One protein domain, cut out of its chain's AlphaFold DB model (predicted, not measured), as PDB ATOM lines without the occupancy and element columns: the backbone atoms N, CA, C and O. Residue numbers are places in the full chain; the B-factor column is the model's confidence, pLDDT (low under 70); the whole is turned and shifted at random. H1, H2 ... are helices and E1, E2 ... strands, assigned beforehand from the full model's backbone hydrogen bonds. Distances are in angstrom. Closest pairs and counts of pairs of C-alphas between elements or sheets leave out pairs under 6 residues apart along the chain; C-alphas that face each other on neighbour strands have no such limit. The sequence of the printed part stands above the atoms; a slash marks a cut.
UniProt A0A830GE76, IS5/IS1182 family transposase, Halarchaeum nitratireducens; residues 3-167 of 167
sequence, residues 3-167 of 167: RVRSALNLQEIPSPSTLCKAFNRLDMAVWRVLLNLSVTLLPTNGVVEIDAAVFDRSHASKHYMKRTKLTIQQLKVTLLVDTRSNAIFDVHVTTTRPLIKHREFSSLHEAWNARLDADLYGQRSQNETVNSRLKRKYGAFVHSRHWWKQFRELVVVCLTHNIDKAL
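AT A GLANCE: This is residues 3 to 167 of the 167 residues of the protein "IS5/IS1182 family transposase" of Halarchaeum nitratireducens (UniProt A0A830GE76). A strongly twisted three-stranded sheet, E1, E2 and E3, has two helices packed on it: the long H8, and H7, whose last residues, 134 to 138, meet H8 at about a right angle, 76 degrees. H3 lies side by side with H8 and beside the edge strand E3, while H1 and H2 lie toward one end of the longest axis and H5 toward the other; H4 lies far from the sheet, between E1 and E2 along the chain. The printed part has 165 residues with eight named helices and three named strands, in the order H1 H2 H3 E1 H4 E2 E3 H5 H6 H7 H8; the sheet's order is E1, E2, E3, antiparallel throughout, and the class is mixed, helices and strands. It is only just compact, close to loose, with a radius of gyration of the C-alphas of 17.9 A, and its outline is flat, 60 by 47 by 26 A.

HOW THE PARTS SIT: H1, residues 3 to 7, is close but not clearly touching H8, residues 147 to 166; their closest C-alphas, of Val 4 and Asp 164, are 7.4 A apart. H2, residues 16 to 25, touches no helix but is near H8, and residues 15 to 22, of which 16 to 22 belong to H2, stand free. H3, residues 28 to 39, touches H8 at a shallow tilt of 18 degrees, the same way, the closest C-alphas being those of Leu 35 and Leu 159, 4.9 A. E1, residues 48 to 57, is an edge strand and the antiparallel neighbour of E2, residues 74 to 82, with N 53 and O 77 at 2.7 A and N 77 and O 53 at 2.8 A, within hydrogen-bond range. E2 and E3, residues 88 to 94, form a hairpin, with N 78 and O 92 at 2.7 A. H3 is at the sheet's level, at a height of 2.7 A, and its closest C-alphas to E3 are those of Asn 36 and Phe 89, 6.0 A. H4, residues 62 to 68, H5, residues 107 to 113, and H6, residues 118 to 121, touch no helix and are not on the sheet. H7, residues 125 to 138, and H8 are on one face of the sheet, in two layers, helices over strands. H7 has a height of 8.5 A over the sheet and H8 6.6 A. H7 touches H8 with residues 134 to 138 alone, about perpendicular at 76 degrees, and the closest C-alphas are those of Tyr 138 and Val 157, 6.9 A. Every O i to N i+4 pair is within hydrogen-bond range in H1, H2, H3, H4, H5, H7 and H8; H6 is too short for such a pair.

IN THESE COORDINATES: H1 begins at C-alpha 3 (98.263, 137.998, 148.348). H2 spans 14.3 A and H3 17.0 A from first to last C-alpha. E1 spans 27.3 A from C-alpha 48 (73.089, 144.812, 139.991), E2 25.2 A and E3 17.4 A. H4 spans 10.1 A, H5 9.8 A, H6 5.2 A and H7 19.9 A. H8 spans 29.4 A and ends at C-alpha 166 (87.795, 137.651, 147.519).

THE WHOLE: The two C-alphas farthest apart, of Gln 11 and Ser 107, are 60.5 A apart. The printed part has no cut, and residue 167 is the chain's last. The link from E3 to H5 is long, with 12 residues. The mean pLDDT of the printed part is 83.3; 21 residues are under 70, namely residues 59 to 60, 68, 70 to 71, 97 to 100 and 116 to 127.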
ATOM      1  N   ARG A   3      99.526 138.731 148.154       79.19
ATOM      2  CA  ARG A   3      98.263 137.998 148.348       79.19
ATOM      3  C   ARG A   3      97.854 137.177 147.124       79.19
ATOM      4  O   ARG A   3      97.585 135.995 147.261       79.19
ATOM      5  N   VAL A   4      97.887 137.771 145.927       76.62
ATOM      6  CA  VAL A   4      97.563 137.067 144.669       76.62
ATOM      7  C   VAL A   4      98.574 135.956 144.378       76.62
ATOM      8  O   VAL A   4      98.187 134.870 143.963       76.62
ATOM      9  N   ARG A   5      99.867 136.196 144.641       84.25
ATOM     10  CA  ARG A   5     100.905 135.166 144.503       84.25
ATOM     11  C   ARG A   5     100.613 133.966 145.411       84.25
ATOM     12  O   ARG A   5     100.650 132.836 144.938       84.25
ATOM     13  N   SER A   6     100.298 134.226 146.681       84.19
ATOM     14  CA  SER A   6      99.935 133.189 147.651       84.19
ATOM     15  C   SER A   6      98.652 132.457 147.260       84.19
ATOM     16  O   SER A   6      98.627 131.235 147.299       84.19
ATOM     17  N   ALA A   7      97.621 133.174 146.814       81.31
ATOM     18  CA  ALA A   7      96.347 132.585 146.396       81.31
ATOM     19  C   ALA A   7      96.474 131.638 145.195       81.31
ATOM     20  O   ALA A   7      95.768 130.640 145.110       81.31
ATOM     21  N   LEU A   8      97.381 131.951 144.268       82.31
ATOM     22  CA  LEU A   8      97.660 131.131 143.090       82.31
ATOM     23  C   LEU A   8      98.733 130.059 143.346       82.31
ATOM     24  O   LEU A   8      99.147 129.394 142.400       82.31
ATOM     25  N   ASN A   9      99.203 129.906 144.592       87.81
ATOM     26  CA  ASN A   9     100.293 129.002 144.970       87.81
ATOM     27  C   ASN A   9     101.544 129.149 144.082       87.81
ATOM     28  O   ASN A   9     102.218 128.176 143.746       87.81
ATOM     29  N   LEU A  10     101.860 130.384 143.684       86.81
ATOM     30  CA  LEU A  10     103.018 130.679 142.845       86.81
ATOM     31  C   LEU A  10     104.268 130.856 143.714       86.81
ATOM     32  O   LEU A  10     104.273 131.665 144.642       86.81
ATOM     33  N   GLN A  11     105.354 130.160 143.373       87.56
ATOM     34  CA  GLN A  11     106.655 130.355 144.030       87.56
ATOM     35  C   GLN A  11     107.184 131.778 143.782       87.56
ATOM     36  O   GLN A  11     107.514 132.525 144.711       87.56
ATOM     37  N   GLU A  12     107.155 132.204 142.521       89.19
ATOM     38  CA  GLU A  12     107.551 133.535 142.076       89.19
ATOM     39  C   GLU A  12     106.539 134.127 141.093       89.19
ATOM     40  O   GLU A  12     105.724 133.426 140.494       89.19
ATOM     41  N   ILE A  13     106.562 135.453 140.956       86.75
ATOM     42  CA  ILE A  13     105.715 136.140 139.979       86.75
ATOM     43  C   ILE A  13     106.376 135.983 138.603       86.75
ATOM     44  O   ILE A  13     107.541 136.362 138.467       86.75
ATOM     45  N   PRO A  14     105.662 135.482 137.573       89.75
ATOM     46  CA  PRO A  14     106.219 135.359 136.231       89.75
ATOM     47  C   PRO A  14     106.765 136.688 135.704       89.75
ATOM     48  O   PRO A  14     106.223 137.755 136.002       89.75
ATOM     49  N   SER A  15     107.792 136.616 134.850       91.62
ATOM     50  CA  SER A  15     108.375 137.817 134.241       91.62
ATOM     51  C   SER A  15     107.303 138.686 133.553       91.62
ATOM     52  O   SER A  15     106.357 138.140 132.964       91.62
ATOM     53  N   PRO A  16     107.454 140.027 133.527       88.69
ATOM     54  CA  PRO A  16     106.498 140.906 132.847       88.69
ATOM     55  C   PRO A  16     106.250 140.513 131.385       88.69
ATOM     56  O   PRO A  16     105.130 140.607 130.885       88.69
ATOM     57  N   SER A  17     107.277 139.999 130.700       91.69
ATOM     58  CA  SER A  17     107.159 139.523 129.318       91.69
ATOM     59  C   SER A  17     106.229 138.307 129.186       91.69
ATOM     60  O   SER A  17     105.451 138.227 128.235       91.69
ATOM     61  N   THR A  18     106.253 137.396 130.162       92.44
ATOM     62  CA  THR A  18     105.382 136.215 130.220       92.44
ATOM     63  C   THR A  18     103.926 136.635 130.396       92.44
ATOM     64  O   THR A  18     103.058 136.157 129.664       92.44
ATOM     65  N   LEU A  19     103.664 137.587 131.297       88.94
ATOM     66  CA  LEU A  19     102.328 138.145 131.518       88.94
ATOM     67  C   LEU A  19     101.797 138.840 130.258       88.94
ATOM     68  O   LEU A  19     100.670 138.584 129.841       88.94
ATOM     69  N   CYS A  20     102.627 139.639 129.582       89.88
ATOM     70  CA  CYS A  20     102.263 140.282 128.316       89.88
ATOM     71  C   CYS A  20     101.965 139.265 127.201       89.88
ATOM     72  O   CYS A  20     101.032 139.458 126.416       89.88
ATOM     73  N   LYS A  21     102.730 138.172 127.103       93.38
ATOM     74  CA  LYS A  21     102.466 137.100 126.129       93.38
ATOM     75  C   LYS A  21     101.149 136.387 126.435       93.38
ATOM     76  O   LYS A  21     100.342 136.214 125.525       93.38
ATOM     77  N   ALA A  22     100.894 136.047 127.699       91.06
ATOM     78  CA  ALA A  22      99.632 135.445 128.128       91.06
ATOM     79  C   ALA A  22      98.433 136.372 127.856       91.06
ATOM     80  O   ALA A  22      97.436 135.931 127.284       91.06
ATOM     81  N   PHE A  23      98.572 137.667 128.163       91.31
ATOM     82  CA  PHE A  23      97.574 138.694 127.866       91.31
ATOM     83  C   PHE A  23      97.189 138.722 126.388       91.31
ATOM     84  O   PHE A  23      96.008 138.813 126.061       91.31
ATOM     85  N   ASN A  24      98.172 138.637 125.488       91.25
ATOM     86  CA  ASN A  24      97.918 138.644 124.049       91.25
ATOM     87  C   ASN A  24      97.351 137.308 123.543       91.25
ATOM     88  O   ASN A  24      96.489 137.338 122.670       91.25
ATOM     89  N   ARG A  25      97.800 136.174 124.100       94.25
ATOM     90  CA  ARG A  25      97.407 134.819 123.680       94.25
ATOM     91  C   ARG A  25      95.943 134.493 123.972       94.25
ATOM     92  O   ARG A  25      95.336 133.756 123.210       94.25
ATOM     93  N   LEU A  26      95.401 134.983 125.085       92.62
ATOM     94  CA  LEU A  26      94.030 134.675 125.491       92.62
ATOM     95  C   LEU A  26      93.023 135.601 124.808       92.62
ATOM     96  O   LEU A  26      93.153 136.826 124.881       92.62
ATOM     97  N   ASP A  27      91.998 135.018 124.195       93.50
ATOM     98  CA  ASP A  27      90.924 135.761 123.544       93.50
ATOM     99  C   ASP A  27      89.978 136.439 124.530       93.50
ATOM    100  O   ASP A  27      89.893 136.098 125.710       93.50
ATOM    101  N   MET A  28      89.226 137.420 124.027       93.50
ATOM    102  CA  MET A  28      88.287 138.179 124.852       93.50
ATOM    103  C   MET A  28      87.182 137.293 125.446       93.50
ATOM    104  O   MET A  28      86.765 137.504 126.578       93.50
ATOM    105  N   ALA A  29      86.742 136.257 124.733       94.31
ATOM    106  CA  ALA A  29      85.787 135.302 125.290       94.31
ATOM    107  C   ALA A  29      86.332 134.644 126.570       94.31
ATOM    108  O   ALA A  29      85.642 134.608 127.584       94.31
ATOM    109  N   VAL A  30      87.604 134.228 126.559       95.38
ATOM    110  CA  VAL A  30      88.258 133.610 127.722       95.38
ATOM    111  C   VAL A  30      88.347 134.595 128.883       95.38
ATOM    112  O   VAL A  30      87.981 134.261 130.004       95.38
ATOM    113  N   TRP A  31      88.765 135.833 128.624       95.06
ATOM    114  CA  TRP A  31      88.829 136.867 129.662       95.06
ATOM    115  C   TRP A  31      87.462 137.184 130.280       95.06
ATOM    116  O   TRP A  31      87.388 137.405 131.485       95.06
ATOM    117  N   ARG A  32      86.380 137.163 129.492       95.12
ATOM    118  CA  ARG A  32      85.018 137.323 130.022       95.12
ATOM    119  C   ARG A  32      84.560 136.126 130.846       95.12
ATOM    120  O   ARG A  32      83.937 136.322 131.882       95.12
ATOM    121  N   VAL A  33      84.893 134.903 130.432       96.19
ATOM    122  CA  VAL A  33      84.630 133.705 131.243       96.19
ATOM    123  C   VAL A  33      85.360 133.803 132.582       96.19
ATOM    124  O   VAL A  33      84.747 133.585 133.620       96.19
ATOM    125  N   LEU A  34      86.633 134.208 132.580       95.06
ATOM    126  CA  LEU A  34      87.398 134.416 133.813       95.06
ATOM    127  C   LEU A  34      86.782 135.503 134.704       95.06
ATOM    128  O   LEU A  34      86.700 135.312 135.915       95.06
ATOM    129  N   LEU A  35      86.315 136.616 134.123       95.62
ATOM    130  CA  LEU A  35      85.602 137.656 134.869       95.62
ATOM    131  C   LEU A  35      84.335 137.093 135.527       95.62
ATOM    132  O   LEU A  35      84.176 137.242 136.734       95.62
ATOM    133  N   ASN A  36      83.495 136.374 134.783       94.88
ATOM    134  CA  ASN A  36      82.284 135.751 135.327       94.88
ATOM    135  C   ASN A  36      82.598 134.743 136.441       94.88
ATOM    136  O   ASN A  36      81.945 134.751 137.482       94.88
ATOM    137  N   LEU A  37      83.630 133.914 136.268       95.31
ATOM    138  CA  LEU A  37      84.078 132.985 137.308       95.31
ATOM    139  C   LEU A  37      84.571 133.719 138.559       95.31
ATOM    140  O   LEU A  37      84.347 133.254 139.664       95.31
ATOM    141  N   SER A  38      85.202 134.887 138.423       95.12
ATOM    142  CA  SER A  38      85.647 135.651 139.594       95.12
ATOM    143  C   SER A  38      84.499 136.201 140.442       95.12
ATOM    144  O   SER A  38      84.690 136.444 141.630       95.12
ATOM    145  N   VAL A  39      83.305 136.367 139.865       94.88
ATOM    146  CA  VAL A  39      82.117 136.813 140.606       94.88
ATOM    147  C   VAL A  39      81.629 135.731 141.565       94.88
ATOM    148  O   VAL A  39      81.166 136.058 142.653       94.88
ATOM    149  N   THR A  40      81.787 134.448 141.217       93.75
ATOM    150  CA  THR A  40      81.354 133.332 142.080       93.75
ATOM    151  C   THR A  40      82.170 133.225 143.370       93.75
ATOM    152  O   THR A  40      81.755 132.548 144.305       93.75
ATOM    153  N   LEU A  41      83.302 133.933 143.447       93.12
ATOM    154  CA  LEU A  41      84.128 134.047 144.648       93.12
ATOM    155  C   LEU A  41      83.552 135.030 145.683       93.12
ATOM    156  O   LEU A  41      84.097 135.145 146.779       93.12
ATOM    157  N   LEU A  42      82.491 135.773 145.346       93.69
ATOM    158  CA  LEU A  42      81.916 136.830 146.177       93.69
ATOM    159  C   LEU A  42      80.427 136.557 146.469       93.69
ATOM    160  O   LEU A  42      79.711 136.049 145.607       93.69
ATOM    161  N   PRO A  43      79.921 136.910 147.669       91.88
ATOM    162  CA  PRO A  43      78.516 136.715 148.017       91.88
ATOM    163  C   PRO A  43      77.631 137.773 147.340       91.88
ATOM    164  O   PRO A  43      77.443 138.870 147.874       91.88
ATOM    165  N   THR A  44      77.085 137.447 146.169       90.06
ATOM    166  CA  THR A  44      76.175 138.318 145.409       90.06
ATOM    167  C   THR A  44      74.739 138.248 145.937       90.06
ATOM    168  O   THR A  44      74.339 137.274 146.578       90.06
ATOM    169  N   ASN A  45      73.953 139.306 145.717       87.06
ATOM    170  CA  ASN A  45      72.531 139.364 146.103       87.06
ATOM    171  C   ASN A  45      71.575 139.330 144.898       87.06
ATOM    172  O   ASN A  45      70.362 139.392 145.088       87.06
ATOM    173  N   GLY A  46      72.111 139.253 143.677       84.06
ATOM    174  CA  GLY A  46      71.329 139.266 142.438       84.06
ATOM    175  C   GLY A  46      70.817 140.651 142.035       84.06
ATOM    176  O   GLY A  46      70.147 140.769 141.012       84.06
ATOM    177  N   VAL A  47      71.142 141.699 142.798       84.56
ATOM    178  CA  VAL A  47      70.786 143.086 142.489       84.56
ATOM    179  C   VAL A  47      72.028 143.799 141.979       84.56
ATOM    180  O   VAL A  47      72.993 144.014 142.719       84.56
ATOM    181  N   VAL A  48      71.983 144.175 140.705       84.81
ATOM    182  CA  VAL A  48      73.089 144.812 139.991       84.81
ATOM    183  C   VAL A  48      72.764 146.255 139.640       84.81
ATOM    184  O   VAL A  48      71.632 146.588 139.300       84.81
ATOM    185  N   GLU A  49      73.780 147.102 139.693       83.06
ATOM    186  CA  GLU A  49      73.727 148.502 139.301       83.06
ATOM    187  C   GLU A  49      74.603 148.722 138.061       83.06
ATOM    188  O   GLU A  49      75.617 148.044 137.865       83.06
ATOM    189  N   ILE A  50      74.223 149.689 137.227       83.12
ATOM    190  CA  ILE A  50      74.949 150.067 136.017       83.12
ATOM    191  C   ILE A  50      75.371 151.526 136.136       83.12
ATOM    192  O   ILE A  50      74.525 152.403 136.282       83.12
ATOM    193  N   ASP A  51      76.665 151.798 135.994       79.50
ATOM    194  CA  ASP A  51      77.183 153.167 135.920       79.50
ATOM    195  C   ASP A  51      78.335 153.264 134.928       79.50
ATOM    196  O   ASP A  51      79.035 152.290 134.638       79.50
ATOM    197  N   ALA A  52      78.542 154.475 134.421       77.56
ATOM    198  CA  ALA A  52      79.606 154.791 133.496       77.56
ATOM    199  C   ALA A  52      80.713 155.630 134.152       77.56
ATOM    200  O   ALA A  52      80.504 156.750 134.623       77.56
ATOM    201  N   ALA A  53      81.938 155.132 134.047       79.31
ATOM    202  CA  ALA A  53      83.171 155.855 134.297       79.31
ATOM    203  C   ALA A  53      83.869 156.253 132.995       79.31
ATOM    204  O   ALA A  53      83.753 155.614 131.954       79.31
ATOM    205  N   VAL A  54      84.673 157.308 133.076       82.69
ATOM    206  CA  VAL A  54      85.592 157.694 132.001       82.69
ATOM    207  C   VAL A  54      86.997 157.232 132.354       82.69
ATOM    208  O   VAL A  54      87.477 157.560 133.436       82.69
ATOM    209  N   PHE A  55      87.653 156.505 131.457       84.75
ATOM    210  CA  PHE A  55      89.077 156.189 131.550       84.75
ATOM    211  C   PHE A  55      89.843 156.944 130.472       84.75
ATOM    212  O   PHE A  55      89.426 156.989 129.312       84.75
ATOM    213  N   ASP A  56      90.974 157.523 130.848       84.56
ATOM    214  CA  ASP A  56      91.830 158.221 129.902       84.56
ATOM    215  C   ASP A  56      92.703 157.211 129.159       84.56
ATOM    216  O   ASP A  56      93.091 156.162 129.676       84.56
ATOM    217  N   ARG A  57      93.048 157.506 127.911       82.88
ATOM    218  CA  ARG A  57      94.098 156.757 127.215       82.88
ATOM    219  C   ARG A  57      95.439 157.356 127.599       82.88
ATOM    220  O   ARG A  57      95.571 158.577 127.677       82.88
ATOM    221  N   SER A  58      96.443 156.506 127.797       78.75
ATOM    222  CA  SER A  58      97.811 156.964 128.052       78.75
ATOM    223  C   SER A  58      98.228 158.026 127.027       78.75
ATOM    224  O   SER A  58      97.957 157.891 125.827       78.75
ATOM    225  N   HIS A  59      98.881 159.096 127.486       67.44
ATOM    226  CA  HIS A  59      99.244 160.210 126.613       67.44
ATOM    227  C   HIS A  59     100.101 159.708 125.439       67.44
ATOM    228  O   HIS A  59     101.024 158.906 125.609       67.44
ATOM    229  N   ALA A  60      99.754 160.125 124.225       63.97
ATOM    230  CA  ALA A  60     100.522 159.857 123.016       63.97
ATOM    231  C   ALA A  60     101.098 161.176 122.504       63.97
ATOM    232  O   ALA A  60     100.438 162.209 122.593       63.97
ATOM    233  N   SER A  61     102.308 161.154 121.939       72.56
ATOM    234  CA  SER A  61     102.889 162.373 121.371       72.56
ATOM    235  C   SER A  61     101.992 162.929 120.261       72.56
ATOM    236  O   SER A  61     101.422 162.170 119.469       72.56
ATOM    237  N   LYS A  62     101.899 164.262 120.156       71.62
ATOM    238  CA  LYS A  62     101.105 164.935 119.108       71.62
ATOM    239  C   LYS A  62     101.453 164.418 117.706       71.62
ATOM    240  O   LYS A  62     100.567 164.199 116.883       71.62
ATOM    241  N   HIS A  63     102.739 164.157 117.456       75.75
ATOM    242  CA  HIS A  63     103.223 163.594 116.196       75.75
ATOM    243  C   HIS A  63     102.668 162.182 115.927       75.75
ATOM    244  O   HIS A  63     102.212 161.893 114.821       75.75
ATOM    245  N   TYR A  64     102.652 161.301 116.931       70.00
ATOM    246  CA  TYR A  64     102.074 159.960 116.802       70.00
ATOM    247  C   TYR A  64     100.551 160.001 116.617       70.00
ATOM    248  O   TYR A  64     100.024 159.304 115.746       70.00
ATOM    249  N   MET A  65      99.851 160.852 117.379       73.69
ATOM    250  CA  MET A  65      98.400 161.032 117.251       73.69
ATOM    251  C   MET A  65      98.007 161.471 115.837       73.69
ATOM    252  O   MET A  65      97.084 160.906 115.254       73.69
ATOM    253  N   LYS A  66      98.755 162.423 115.258       74.19
ATOM    254  CA  LYS A  66      98.519 162.929 113.899       74.19
ATOM    255  C   LYS A  66      98.728 161.848 112.831       74.19
ATOM    256  O   LYS A  66      97.908 161.739 111.926       74.19
ATOM    257  N   ARG A  67      99.773 161.014 112.957       75.69
ATOM    258  CA  ARG A  67     100.047 159.906 112.017       75.69
ATOM    259  C   ARG A  67      98.991 158.803 112.056       75.69
ATOM    260  O   ARG A  67      98.619 158.273 111.019       75.69
ATOM    261  N   THR A  68      98.517 158.457 113.249       66.69
ATOM    262  CA  THR A  68      97.587 157.333 113.463       66.69
ATOM    263  C   THR A  68      96.116 157.746 113.452       66.69
ATOM    264  O   THR A  68      95.249 156.897 113.636       66.69
ATOM    265  N   LYS A  69      95.825 159.041 113.247       70.38
ATOM    266  CA  LYS A  69      94.477 159.627 113.337       70.38
ATOM    267  C   LYS A  69      93.776 159.287 114.664       70.38
ATOM    268  O   LYS A  69      92.558 159.137 114.718       70.38
ATOM    269  N   LEU A  70      94.544 159.171 115.750       67.50
ATOM    270  CA  LEU A  70      94.008 158.960 117.095       67.50
ATOM    271  C   LEU A  70      93.355 160.256 117.591       67.50
ATOM    272  O   LEU A  70      94.029 161.134 118.122       67.50
ATOM    273  N   THR A  71      92.040 160.371 117.413       67.19
ATOM    274  CA  THR A  71      91.242 161.539 117.832       67.19
ATOM    275  C   THR A  71      90.576 161.358 119.195       67.19
ATOM    276  O   THR A  71      90.251 162.331 119.868       67.19
ATOM    277  N   ILE A  72      90.395 160.110 119.625       71.56
ATOM    278  CA  ILE A  72      89.644 159.760 120.832       71.56
ATOM    279  C   ILE A  72      90.619 159.610 121.995       71.56
ATOM    280  O   ILE A  72      91.426 158.676 122.002       71.56
ATOM    281  N   GLN A  73      90.533 160.529 122.958       75.56
ATOM    282  CA  GLN A  73      91.399 160.586 124.143       75.56
ATOM    283  C   GLN A  73      90.849 159.788 125.329       75.56
ATOM    284  O   GLN A  73      91.623 159.314 126.155       75.56
ATOM    285  N   GLN A  74      89.531 159.616 125.390       80.62
ATOM    286  CA  GLN A  74      88.827 159.063 126.541       80.62
ATOM    287  C   GLN A  74      87.947 157.889 126.125       80.62
ATOM    288  O   GLN A  74      87.403 157.869 125.021       80.62
ATOM    289  N   LEU A  75      87.818 156.914 127.015       85.25
ATOM    290  CA  LEU A  75      86.957 155.752 126.865       85.25
ATOM    291  C   LEU A  75      85.832 155.848 127.889       85.25
ATOM    292  O   LEU A  75      86.088 156.014 129.083       85.25
ATOM    293  N   LYS A  76      84.590 155.725 127.424       85.12
ATOM    294  CA  LYS A  76      83.431 155.576 128.300       85.12
ATOM    295  C   LYS A  76      83.294 154.097 128.644       85.12
ATOM    296  O   LYS A  76      83.069 153.264 127.771       85.12
ATOM    297  N   VAL A  77      83.451 153.783 129.917       87.25
ATOM    298  CA  VAL A  77      83.455 152.439 130.486       87.25
ATOM    299  C   VAL A  77      82.221 152.302 131.357       87.25
ATOM    300  O   VAL A  77      82.085 153.029 132.326       87.25
ATOM    301  N   THR A  78      81.321 151.399 131.008       87.31
ATOM    302  CA  THR A  78      80.113 151.098 131.778       87.31
ATOM    303  C   THR A  78      80.338 149.793 132.520       87.31
ATOM    304  O   THR A  78      80.705 148.802 131.888       87.31
ATOM    305  N   LEU A  79      80.171 149.797 133.837       89.00
ATOM    306  CA  LEU A  79      80.344 148.624 134.687       89.00
ATOM    307  C   LEU A  79      78.981 148.101 135.124       89.00
ATOM    308  O   LEU A  79      78.098 148.890 135.450       89.00
ATOM    309  N   LEU A  80      78.847 146.778 135.150       90.38
ATOM    310  CA  LEU A  80      77.737 146.079 135.783       90.38
ATOM    311  C   LEU A  80      78.227 145.523 137.119       90.38
ATOM    312  O   LEU A  80      79.121 144.673 137.132       90.38
ATOM    313  N   VAL A  81      77.682 146.011 138.231       89.44
ATOM    314  CA  VAL A  81      78.250 145.785 139.568       89.44
ATOM    315  C   VAL A  81      77.188 145.287 140.544       89.44
ATOM    316  O   VAL A  81      76.095 145.832 140.598       89.44
ATOM    317  N   ASP A  82      77.511 144.272 141.342       89.38
ATOM    318  CA  ASP A  82      76.677 143.799 142.451       89.38
ATOM    319  C   ASP A  82      76.603 144.832 143.579       89.38
ATOM    320  O   ASP A  82      77.630 145.285 144.088       89.38
ATOM    321  N   THR A  83      75.395 145.136 144.038       85.31
ATOM    322  CA  THR A  83      75.157 146.165 145.065       85.31
ATOM    323  C   THR A  83      75.616 145.770 146.471       85.31
ATOM    324  O   THR A  83      75.890 146.641 147.297       85.31
ATOM    325  N   ARG A  84      75.712 144.471 146.784       85.62
ATOM    326  CA  ARG A  84      76.117 143.990 148.117       85.62
ATOM    327  C   ARG A  84      77.626 143.837 148.227       85.62
ATOM    328  O   ARG A  84      78.250 144.245 149.206       85.62
ATOM    329  N   SER A  85      78.209 143.172 147.242       88.81
ATOM    330  CA  SER A  85      79.597 142.730 147.254       88.81
ATOM    331  C   SER A  85      80.500 143.596 146.389       88.81
ATOM    332  O   SER A  85      81.716 143.416 146.449       88.81
ATOM    333  N   ASN A  86      79.976 144.558 145.626       90.31
ATOM    334  CA  ASN A  86      80.748 145.348 144.663       90.31
ATOM    335  C   ASN A  86      81.543 144.463 143.681       90.31
ATOM    336  O   ASN A  86      82.646 144.836 143.260       90.31
ATOM    337  N   ALA A  87      81.017 143.269 143.388       92.44
ATOM    338  CA  ALA A  87      81.545 142.350 142.391       92.44
ATOM    339  C   ALA A  87      81.199 142.871 140.997       92.44
ATOM    340  O   ALA A  87      80.057 143.238 140.739       92.44
ATOM    341  N   ILE A  88      82.174 142.904 140.096       93.25
ATOM    342  CA  ILE A  88      81.970 143.381 138.728       93.25
ATOM    343  C   ILE A  88      81.622 142.182 137.845       93.25
ATOM    344  O   ILE A  88      82.445 141.281 137.695       93.25
ATOM    345  N   PHE A  89      80.428 142.188 137.257       92.25
ATOM    346  CA  PHE A  89      79.934 141.135 136.367       92.25
ATOM    347  C   PHE A  89      80.446 141.286 134.939       92.25
ATOM    348  O   PHE A  89      80.973 140.342 134.357       92.25
ATOM    349  N   ASP A  90      80.313 142.479 134.366       92.69
ATOM    350  CA  ASP A  90      80.814 142.768 133.026       92.69
ATOM    351  C   ASP A  90      81.185 144.243 132.901       92.69
ATOM    352  O   ASP A  90      80.825 145.094 133.722       92.69
ATOM    353  N   VAL A  91      81.923 144.528 131.837       91.38
ATOM    354  CA  VAL A  91      82.318 145.867 131.441       91.38
ATOM    355  C   VAL A  91      82.027 146.070 129.960       91.38
ATOM    356  O   VAL A  91      82.380 145.258 129.100       91.38
ATOM    357  N   HIS A  92      81.400 147.199 129.652       89.88
ATOM    358  CA  HIS A  92      81.166 147.654 128.295       89.88
ATOM    359  C   HIS A  92      81.953 148.934 128.031       89.88
ATOM    360  O   HIS A  92      81.858 149.901 128.781       89.88
ATOM    361  N   VAL A  93      82.730 148.964 126.952       87.62
ATOM    362  CA  VAL A  93      83.589 150.104 126.617       87.62
ATOM    363  C   VAL A  93      83.156 150.678 125.285       87.62
ATOM    364  O   VAL A  93      83.076 149.969 124.284       87.62
ATOM    365  N   THR A  94      82.931 151.983 125.274       83.88
ATOM    366  CA  THR A  94      82.584 152.753 124.087       83.88
ATOM    367  C   THR A  94      83.534 153.925 123.931       83.88
ATOM    368  O   THR A  94      84.137 154.428 124.881       83.88
ATOM    369  N   THR A  95      83.677 154.367 122.691       77.44
ATOM    370  CA  THR A  95      84.439 155.564 122.335       77.44
ATOM    371  C   THR A  95      83.541 156.785 122.136       77.44
ATOM    372  O   THR A  95      84.002 157.831 121.673       77.44
ATOM    373  N   THR A  96      82.254 156.662 122.471       70.00
ATOM    374  CA  THR A  96      81.297 157.763 122.418       70.00
ATOM    375  C   THR A  96      81.618 158.791 123.494       70.00
ATOM    376  O   THR A  96      82.130 158.479 124.572       70.00
ATOM    377  N   ARG A  97      81.334 160.056 123.177       65.00
ATOM    378  CA  ARG A  97      81.600 161.170 124.084       65.00
ATOM    379  C   ARG A  97      80.792 160.969 125.377       65.00
ATOM    380  O   ARG A  97      79.588 160.715 125.287       65.00
ATOM    381  N   PRO A  98      81.416 161.047 126.564       63.47
ATOM    382  CA  PRO A  98      80.699 160.858 127.815       63.47
ATOM    383  C   PRO A  98      79.680 161.985 128.020       63.47
ATOM    384  O   PRO A  98      79.993 163.158 127.829       63.47
ATOM    385  N   LEU A  99      78.459 161.612 128.403       65.00
ATOM    386  CA  LEU A  99      77.427 162.538 128.867       65.00
ATOM    387  C   LEU A  99      77.699 162.802 130.350       65.00
ATOM    388  O   LEU A  99      77.477 161.930 131.187       65.00
ATOM    389  N   ILE A 100      78.265 163.967 130.650       67.25
ATOM    390  CA  ILE A 100      78.574 164.415 132.010       67.25
ATOM    391  C   ILE A 100      77.613 165.557 132.326       67.25
ATOM    392  O   ILE A 100      77.431 166.438 131.492       67.25
ATOM    393  N   LYS A 101      77.000 165.550 133.514       72.25
ATOM    394  CA  LYS A 101      76.168 166.672 133.950       72.25
ATOM    395  C   LYS A 101      77.045 167.909 134.118       72.25
ATOM    396  O   LYS A 101      78.022 167.888 134.867       72.25
ATOM    397  N   HIS A 102      76.700 168.979 133.420       76.44
ATOM    398  CA  HIS A 102      77.385 170.257 133.516       76.44
ATOM    399  C   HIS A 102      76.700 171.138 134.557       76.44
ATOM    400  O   HIS A 102      75.482 171.105 134.717       76.44
ATOM    401  N   ARG A 103      77.475 171.972 135.255       78.88
ATOM    402  CA  ARG A 103      76.892 173.101 135.983       78.88
ATOM    403  C   ARG A 103      76.437 174.141 134.959       78.88
ATOM    404  O   ARG A 103      77.208 174.517 134.072       78.88
ATOM    405  N   GLU A 104      75.183 174.557 135.051       83.25
ATOM    406  CA  GLU A 104      74.537 175.417 134.059       83.25
ATOM    407  C   GLU A 104      75.076 176.842 134.161       83.25
ATOM    408  O   GLU A 104      74.760 177.598 135.072       83.25
ATOM    409  N   PHE A 105      75.962 177.170 133.225       85.19
ATOM    410  CA  PHE A 105      76.550 178.501 133.061       85.19
ATOM    411  C   PHE A 105      76.308 179.053 131.648       85.19
ATOM    412  O   PHE A 105      76.596 180.215 131.386       85.19
ATOM    413  N   SER A 106      75.828 178.215 130.721       87.12
ATOM    414  CA  SER A 106      75.555 178.567 129.327       87.12
ATOM    415  C   SER A 106      74.407 177.719 128.776       87.12
ATOM    416  O   SER A 106      74.177 176.606 129.254       87.12
ATOM    417  N   SER A 107      73.758 178.201 127.715       84.81
ATOM    418  CA  SER A 107      72.701 177.471 126.996       84.81
ATOM    419  C   SER A 107      73.177 176.135 126.408       84.81
ATOM    420  O   SER A 107      72.392 175.206 126.239       84.81
ATOM    421  N   LEU A 108      74.482 175.988 126.147       83.00
ATOM    422  CA  LEU A 108      75.073 174.708 125.745       83.00
ATOM    423  C   LEU A 108      75.089 173.690 126.890       83.00
ATOM    424  O   LEU A 108      74.846 172.510 126.648       83.00
ATOM    425  N   HIS A 109      75.362 174.121 128.125       83.06
ATOM    426  CA  HIS A 109      75.326 173.231 129.291       83.06
ATOM    427  C   HIS A 109      73.902 172.749 129.566       83.06
ATOM    428  O   HIS A 109      73.707 171.570 129.845       83.06
ATOM    429  N   GLU A 110      72.923 173.637 129.414       81.56
ATOM    430  CA  GLU A 110      71.501 173.323 129.545       81.56
ATOM    431  C   GLU A 110      71.051 172.313 128.475       81.56
ATOM    432  O   GLU A 110      70.504 171.263 128.802       81.56
ATOM    433  N   ALA A 111      71.405 172.533 127.203       82.25
ATOM    434  CA  ALA A 111      71.109 171.592 126.118       82.25
ATOM    435  C   ALA A 111      71.798 170.223 126.290       82.25
ATOM    436  O   ALA A 111      71.270 169.191 125.866       82.25
ATOM    437  N   TRP A 112      72.992 170.187 126.888       79.25
ATOM    438  CA  TRP A 112      73.678 168.933 127.210       79.25
ATOM    439  C   TRP A 112      73.039 168.215 128.399       79.25
ATOM    440  O   TRP A 112      72.896 166.993 128.345       79.25
ATOM    441  N   ASN A 113      72.611 168.952 129.424       81.06
ATOM    442  CA  ASN A 113      71.895 168.408 130.574       81.06
ATOM    443  C   ASN A 113      70.493 167.909 130.207       81.06
ATOM    444  O   ASN A 113      70.070 166.899 130.754       81.06
ATOM    445  N   ALA A 114      69.814 168.528 129.237       81.88
ATOM    446  CA  ALA A 114      68.491 168.111 128.758       81.88
ATOM    447  C   ALA A 114      68.462 166.688 128.165       81.88
ATOM    448  O   ALA A 114      67.400 166.100 127.989       81.88
ATOM    449  N   ARG A 115      69.631 166.123 127.842       71.88
ATOM    450  CA  ARG A 115      69.780 164.734 127.384       71.88
ATOM    451  C   ARG A 115      69.898 163.725 128.530       71.88
ATOM    452  O   ARG A 115      70.008 162.532 128.256       71.88
ATOM    453  N   LEU A 116      69.967 164.186 129.777       69.75
ATOM    454  CA  LEU A 116      70.073 163.342 130.961       69.75
ATOM    455  C   LEU A 116      68.685 163.100 131.549       69.75
ATOM    456  O   LEU A 116      67.936 164.039 131.800       69.75
ATOM    457  N   ASP A 117      68.386 161.836 131.817       69.31
ATOM    458  CA  ASP A 117      67.235 161.448 132.621       69.31
ATOM    459  C   ASP A 117      67.552 161.719 134.103       69.31
ATOM    460  O   ASP A 117      68.513 161.173 134.658       69.31
ATOM    461  N   ALA A 118      66.792 162.626 134.720       65.81
ATOM    462  CA  ALA A 118      67.025 163.076 136.089       65.81
ATOM    463  C   ALA A 118      66.711 161.994 137.134       65.81
ATOM    464  O   ALA A 118      67.387 161.950 138.166       65.81
ATOM    465  N   ASP A 119      65.760 161.103 136.847       62.59
ATOM    466  CA  ASP A 119      65.311 160.051 137.762       62.59
ATOM    467  C   ASP A 119      66.316 158.891 137.797       62.59
ATOM    468  O   ASP A 119      66.569 158.296 138.849       62.59
ATOM    469  N   LEU A 120      66.980 158.623 136.668       55.16
ATOM    470  CA  LEU A 120      68.050 157.623 136.568       55.16
ATOM    471  C   LEU A 120      69.411 158.127 137.083       55.16
ATOM    472  O   LEU A 120      70.256 157.328 137.485       55.16
ATOM    473  N   TYR A 121      69.651 159.443 137.102       57.97
ATOM    474  CA  TYR A 121      70.947 160.019 137.503       57.97
ATOM    475  C   TYR A 121      71.257 159.863 139.010       57.97
ATOM    476  O   TYR A 121      72.422 159.909 139.412       57.97
ATOM    477  N   GLY A 122      70.234 159.678 139.856       53.59
ATOM    478  CA  GLY A 122      70.336 159.702 141.323       53.59
ATOM    479  C   GLY A 122      70.892 158.443 142.008       53.59
ATOM    480  O   GLY A 122      71.128 158.479 143.213       53.59
ATOM    481  N   GLN A 123      71.135 157.343 141.288       52.25
ATOM    482  CA  GLN A 123      71.517 156.047 141.888       52.25
ATOM    483  C   GLN A 123      73.041 155.823 142.018       52.25
ATOM    484  O   GLN A 123      73.484 154.769 142.444       52.25
ATOM    485  N   ARG A 124      73.857 156.842 141.722       57.97
ATOM    486  CA  ARG A 124      75.291 156.732 141.388       57.97
ATOM    487  C   ARG A 124      76.280 156.398 142.521       57.97
ATOM    488  O   ARG A 124      77.440 156.088 142.249       57.97
ATOM    489  N   SER A 125      75.906 156.540 143.793       57.41
ATOM    490  CA  SER A 125      76.894 156.647 144.888       57.41
ATOM    491  C   SER A 125      77.674 155.352 145.178       57.41
ATOM    492  O   SER A 125      78.859 155.401 145.530       57.41
ATOM    493  N   GLN A 126      77.051 154.186 144.990       59.56
ATOM    494  CA  GLN A 126      77.716 152.894 145.199       59.56
ATOM    495  C   GLN A 126      78.674 152.575 144.048       59.56
ATOM    496  O   GLN A 126      79.837 152.218 144.277       59.56
ATOM    497  N   ASN A 127      78.253 152.819 142.808       64.88
ATOM    498  CA  ASN A 127      79.125 152.672 141.650       64.88
ATOM    499  C   ASN A 127      80.273 153.688 141.600       64.88
ATOM    500  O   ASN A 127      81.386 153.334 141.200       64.88
ATOM    501  N   GLU A 128      80.077 154.918 142.083       72.25
ATOM    502  CA  GLU A 128      81.168 155.885 142.257       72.25
ATOM    503  C   GLU A 128      82.280 155.330 143.151       72.25
ATOM    504  O   GLU A 128      83.464 155.548 142.878       72.25
ATOM    505  N   THR A 129      81.928 154.545 144.170       77.50
ATOM    506  CA  THR A 129      82.909 153.916 145.058       77.50
ATOM    507  C   THR A 129      83.760 152.887 144.316       77.50
ATOM    508  O   THR A 129      84.990 152.894 144.453       77.50
ATOM    509  N   VAL A 130      83.146 152.026 143.499       81.06
ATOM    510  CA  VAL A 130      83.871 151.026 142.694       81.06
ATOM    511  C   VAL A 130      84.716 151.701 141.623       81.06
ATOM    512  O   VAL A 130      85.914 151.436 141.535       81.06
ATOM    513  N   ASN A 131      84.142 152.651 140.889       81.69
ATOM    514  CA  ASN A 131      84.840 153.442 139.877       81.69
ATOM    515  C   ASN A 131      86.057 154.168 140.456       81.69
ATOM    516  O   ASN A 131      87.152 154.139 139.885       81.69
ATOM    517  N   SER A 132      85.893 154.791 141.620       83.81
ATOM    518  CA  SER A 132      86.972 155.487 142.311       83.81
ATOM    519  C   SER A 132      88.043 154.520 142.813       83.81
ATOM    520  O   SER A 132      89.238 154.783 142.655       83.81
ATOM    521  N   ARG A 133      87.646 153.362 143.358       86.69
ATOM    522  CA  ARG A 133      88.579 152.312 143.791       86.69
ATOM    523  C   ARG A 133      89.397 151.782 142.621       86.69
ATOM    524  O   ARG A 133      90.617 151.684 142.755       86.69
ATOM    525  N   LEU A 134      88.759 151.498 141.483       87.31
ATOM    526  CA  LEU A 134      89.447 151.025 140.287       87.31
ATOM    527  C   LEU A 134      90.517 152.024 139.842       87.31
ATOM    528  O   LEU A 134      91.684 151.665 139.707       87.31
ATOM    529  N   LYS A 135      90.141 153.300 139.708       86.69
ATOM    530  CA  LYS A 135      91.055 154.360 139.265       86.69
ATOM    531  C   LYS A 135      92.197 154.626 140.240       86.69
ATOM    532  O   LYS A 135      93.322 154.848 139.804       86.69
ATOM    533  N   ARG A 136      91.931 154.613 141.550       87.12
ATOM    534  CA  ARG A 136      92.956 154.870 142.574       87.12
ATOM    535  C   ARG A 136      93.930 153.708 142.732       87.12
ATOM    536  O   ARG A 136      95.110 153.948 142.951       87.12
ATOM    537  N   LYS A 137      93.445 152.465 142.643       88.50
ATOM    538  CA  LYS A 137      94.259 151.268 142.896       88.50
ATOM    539  C   LYS A 137      94.968 150.746 141.646       88.50
ATOM    540  O   LYS A 137      96.123 150.348 141.743       88.50
ATOM    541  N   TYR A 138      94.291 150.742 140.497       87.62
ATOM    542  CA  TYR A 138      94.809 150.174 139.243       87.62
ATOM    543  C   TYR A 138      95.172 151.240 138.199       87.62
ATOM    544  O   TYR A 138      95.786 150.919 137.185       87.62
ATOM    545  N   GLY A 139      94.847 152.508 138.464       87.12
ATOM    546  CA  GLY A 139      95.141 153.640 137.591       87.12
ATOM    547  C   GLY A 139      93.936 154.093 136.765       87.12
ATOM    548  O   GLY A 139      93.017 153.331 136.474       87.12
ATOM    549  N   ALA A 140      93.941 155.372 136.381       85.88
ATOM    550  CA  ALA A 140      92.896 155.981 135.552       85.88
ATOM    551  C   ALA A 140      93.170 155.885 134.039       85.88
ATOM    552  O   ALA A 140      92.338 156.313 133.237       85.88
ATOM    553  N   PHE A 141      94.327 155.334 133.657       88.25
ATOM    554  CA  PHE A 141      94.803 155.300 132.282       88.25
ATOM    555  C   PHE A 141      94.803 153.887 131.719       88.25
ATOM    556  O   PHE A 141      95.289 152.959 132.360       88.25
ATOM    557  N   VAL A 142      94.346 153.755 130.476       87.81
ATOM    558  CA  VAL A 142      94.532 152.547 129.675       87.81
ATOM    559  C   VAL A 142      95.829 152.674 128.876       87.81
ATOM    560  O   VAL A 142      96.038 153.641 128.127       87.81
ATOM    561  N   HIS A 143      96.718 151.703 129.029       85.69
ATOM    562  CA  HIS A 143      98.082 151.745 128.510       85.69
ATOM    563  C   HIS A 143      98.157 151.268 127.067       85.69
ATOM    564  O   HIS A 143      98.945 151.797 126.276       85.69
ATOM    565  N   SER A 144      97.325 150.295 126.689       85.31
ATOM    566  CA  SER A 144      97.383 149.742 125.344       85.31
ATOM    567  C   SER A 144      97.040 150.770 124.263       85.31
ATOM    568  O   SER A 144      96.182 151.636 124.434       85.31
ATOM    569  N   ARG A 145      97.702 150.663 123.107       81.06
ATOM    570  CA  ARG A 145      97.455 151.529 121.939       81.06
ATOM    571  C   ARG A 145      96.387 150.970 120.995       81.06
ATOM    572  O   ARG A 145      95.740 151.743 120.294       81.06
ATOM    573  N   HIS A 146      96.171 149.654 121.009       84.56
ATOM    574  CA  HIS A 146      95.188 148.976 120.161       84.56
ATOM    575  C   HIS A 146      93.831 148.890 120.857       84.56
ATOM    576  O   HIS A 146      93.757 148.399 121.980       84.56
ATOM    577  N   TRP A 147      92.759 149.304 120.180       81.88
ATOM    578  CA  TRP A 147      91.423 149.425 120.780       81.88
ATOM    579  C   TRP A 147      90.922 148.118 121.425       81.88
ATOM    580  O   TRP A 147      90.442 148.129 122.554       81.88
ATOM    581  N   TRP A 148      91.119 146.965 120.775       85.00
ATOM    582  CA  TRP A 148      90.679 145.675 121.322       85.00
ATOM    583  C   TRP A 148      91.474 145.263 122.569       85.00
ATOM    584  O   TRP A 148      90.949 144.612 123.469       85.00
ATOM    585  N   LYS A 149      92.747 145.667 122.654       90.50
ATOM    586  CA  LYS A 149      93.583 145.436 123.838       90.50
ATOM    587  C   LYS A 149      93.223 146.391 124.972       90.50
ATOM    588  O   LYS A 149      93.339 145.998 126.120       90.50
ATOM    589  N   GLN A 150      92.761 147.604 124.664       89.12
ATOM    590  CA  GLN A 150      92.241 148.542 125.663       89.12
ATOM    591  C   GLN A 150      90.992 147.989 126.351       89.12
ATOM    592  O   GLN A 150      90.884 148.044 127.571       89.12
ATOM    593  N   PHE A 151      90.087 147.390 125.573       89.44
ATOM    594  CA  PHE A 151      88.928 146.679 126.113       89.44
ATOM    595  C   PHE A 151      89.361 145.533 127.037       89.44
ATOM    596  O   PHE A 151      88.907 145.421 128.173       89.44
ATOM    597  N   ARG A 152      90.298 144.709 126.559       93.00
ATOM    598  CA  ARG A 152      90.839 143.576 127.317       93.00
ATOM    599  C   ARG A 152      91.534 144.014 128.610       93.00
ATOM    600  O   ARG A 152      91.367 143.360 129.631       93.00
ATOM    601  N   GLU A 153      92.279 145.117 128.584       93.44
ATOM    602  CA  GLU A 153      92.943 145.696 129.759       93.44
ATOM    603  C   GLU A 153      91.925 146.047 130.854       93.44
ATOM    604  O   GLU A 153      92.116 145.667 132.006       93.44
ATOM    605  N   LEU A 154      90.800 146.668 130.490       93.12
ATOM    606  CA  LEU A 154      89.736 147.009 131.440       93.12
ATOM    607  C   LEU A 154      89.056 145.771 132.038       93.12
ATOM    608  O   LEU A 154      88.769 145.750 133.234       93.12
ATOM    609  N   VAL A 155      88.856 144.714 131.250       94.44
ATOM    610  CA  VAL A 155      88.309 143.441 131.756       94.44
ATOM    611  C   VAL A 155      89.268 142.789 132.750       94.44
ATOM    612  O   VAL A 155      88.839 142.327 133.803       94.44
ATOM    613  N   VAL A 156      90.574 142.802 132.462       93.50
ATOM    614  CA  VAL A 156      91.599 142.286 133.382       93.50
ATOM    615  C   VAL A 156      91.646 143.102 134.678       93.50
ATOM    616  O   VAL A 156      91.793 142.522 135.753       93.50
ATOM    617  N   VAL A 157      91.470 144.425 134.609       93.25
ATOM    618  CA  VAL A 157      91.348 145.288 135.796       93.25
ATOM    619  C   VAL A 157      90.128 144.897 136.642       93.25
ATOM    620  O   VAL A 157      90.261 144.742 137.854       93.25
ATOM    621  N   CYS A 158      88.970 144.661 136.018       93.88
ATOM    622  CA  CYS A 158      87.756 144.228 136.722       93.88
ATOM    623  C   CYS A 158      87.921 142.841 137.366       93.88
ATOM    624  O   CYS A 158      87.579 142.650 138.531       93.88
ATOM    625  N   LEU A 159      88.522 141.896 136.637       94.06
ATOM    626  CA  LEU A 159      88.854 140.559 137.133       94.06
ATOM    627  C   LEU A 159      89.773 140.639 138.359       94.06
ATOM    628  O   LEU A 159      89.530 139.997 139.380       94.06
ATOM    629  N   THR A 160      90.819 141.460 138.271       91.88
ATOM    630  CA  THR A 160      91.782 141.657 139.361       91.88
ATOM    631  C   THR A 160      91.110 142.268 140.589       91.88
ATOM    632  O   THR A 160      91.409 141.862 141.708       91.88
ATOM    633  N   HIS A 161      90.174 143.202 140.396       92.75
ATOM    634  CA  HIS A 161      89.375 143.773 141.483       92.75
ATOM    635  C   HIS A 161      88.540 142.715 142.208       92.75
ATOM    636  O   HIS A 161      88.562 142.685 143.438       92.75
ATOM    637  N   ASN A 162      87.861 141.827 141.477       93.88
ATOM    638  CA  ASN A 162      87.069 140.756 142.087       93.88
ATOM    639  C   ASN A 162      87.953 139.782 142.880       93.88
ATOM    640  O   ASN A 162      87.643 139.479 144.030       93.88
ATOM    641  N   ILE A 163      89.089 139.360 142.312       91.69
ATOM    642  CA  ILE A 163      90.056 138.490 143.003       91.69
ATOM    643  C   ILE A 163      90.576 139.178 144.270       91.69
ATOM    644  O   ILE A 163      90.540 138.597 145.346       91.69
ATOM    645  N   ASP A 164      91.001 140.438 144.176       90.38
ATOM    646  CA  ASP A 164      91.500 141.194 145.328       90.38
ATOM    647  C   ASP A 164      90.442 141.420 146.419       90.38
ATOM    648  O   ASP A 164      90.808 141.689 147.563       90.38
ATOM    649  N   LYS A 165      89.150 141.385 146.067       89.94
ATOM    650  CA  LYS A 165      88.031 141.450 147.016       89.94
ATOM    651  C   LYS A 165      87.739 140.109 147.687       89.94
ATOM    652  O   LYS A 165      87.201 140.129 148.790       89.94
ATOM    653  N   ALA A 166      88.013 139.000 147.005       89.50
ATOM    654  CA  ALA A 166      87.795 137.651 147.519       89.50
ATOM    655  C   ALA A 166      88.929 137.189 148.447       89.50
ATOM    656  O   ALA A 166      88.707 136.356 149.322       89.50
ATOM    657  N   LEU A 167      90.136 137.733 148.252       87.81
ATOM    658  CA  LEU A 167      91.296 137.517 149.119       87.81
ATOM    659  C   LEU A 167      91.235 138.357 150.385       87.81
ATOM    660  O   LEU A 167      91.841 137.903 151.383       87.81
TER     661      LEU A 167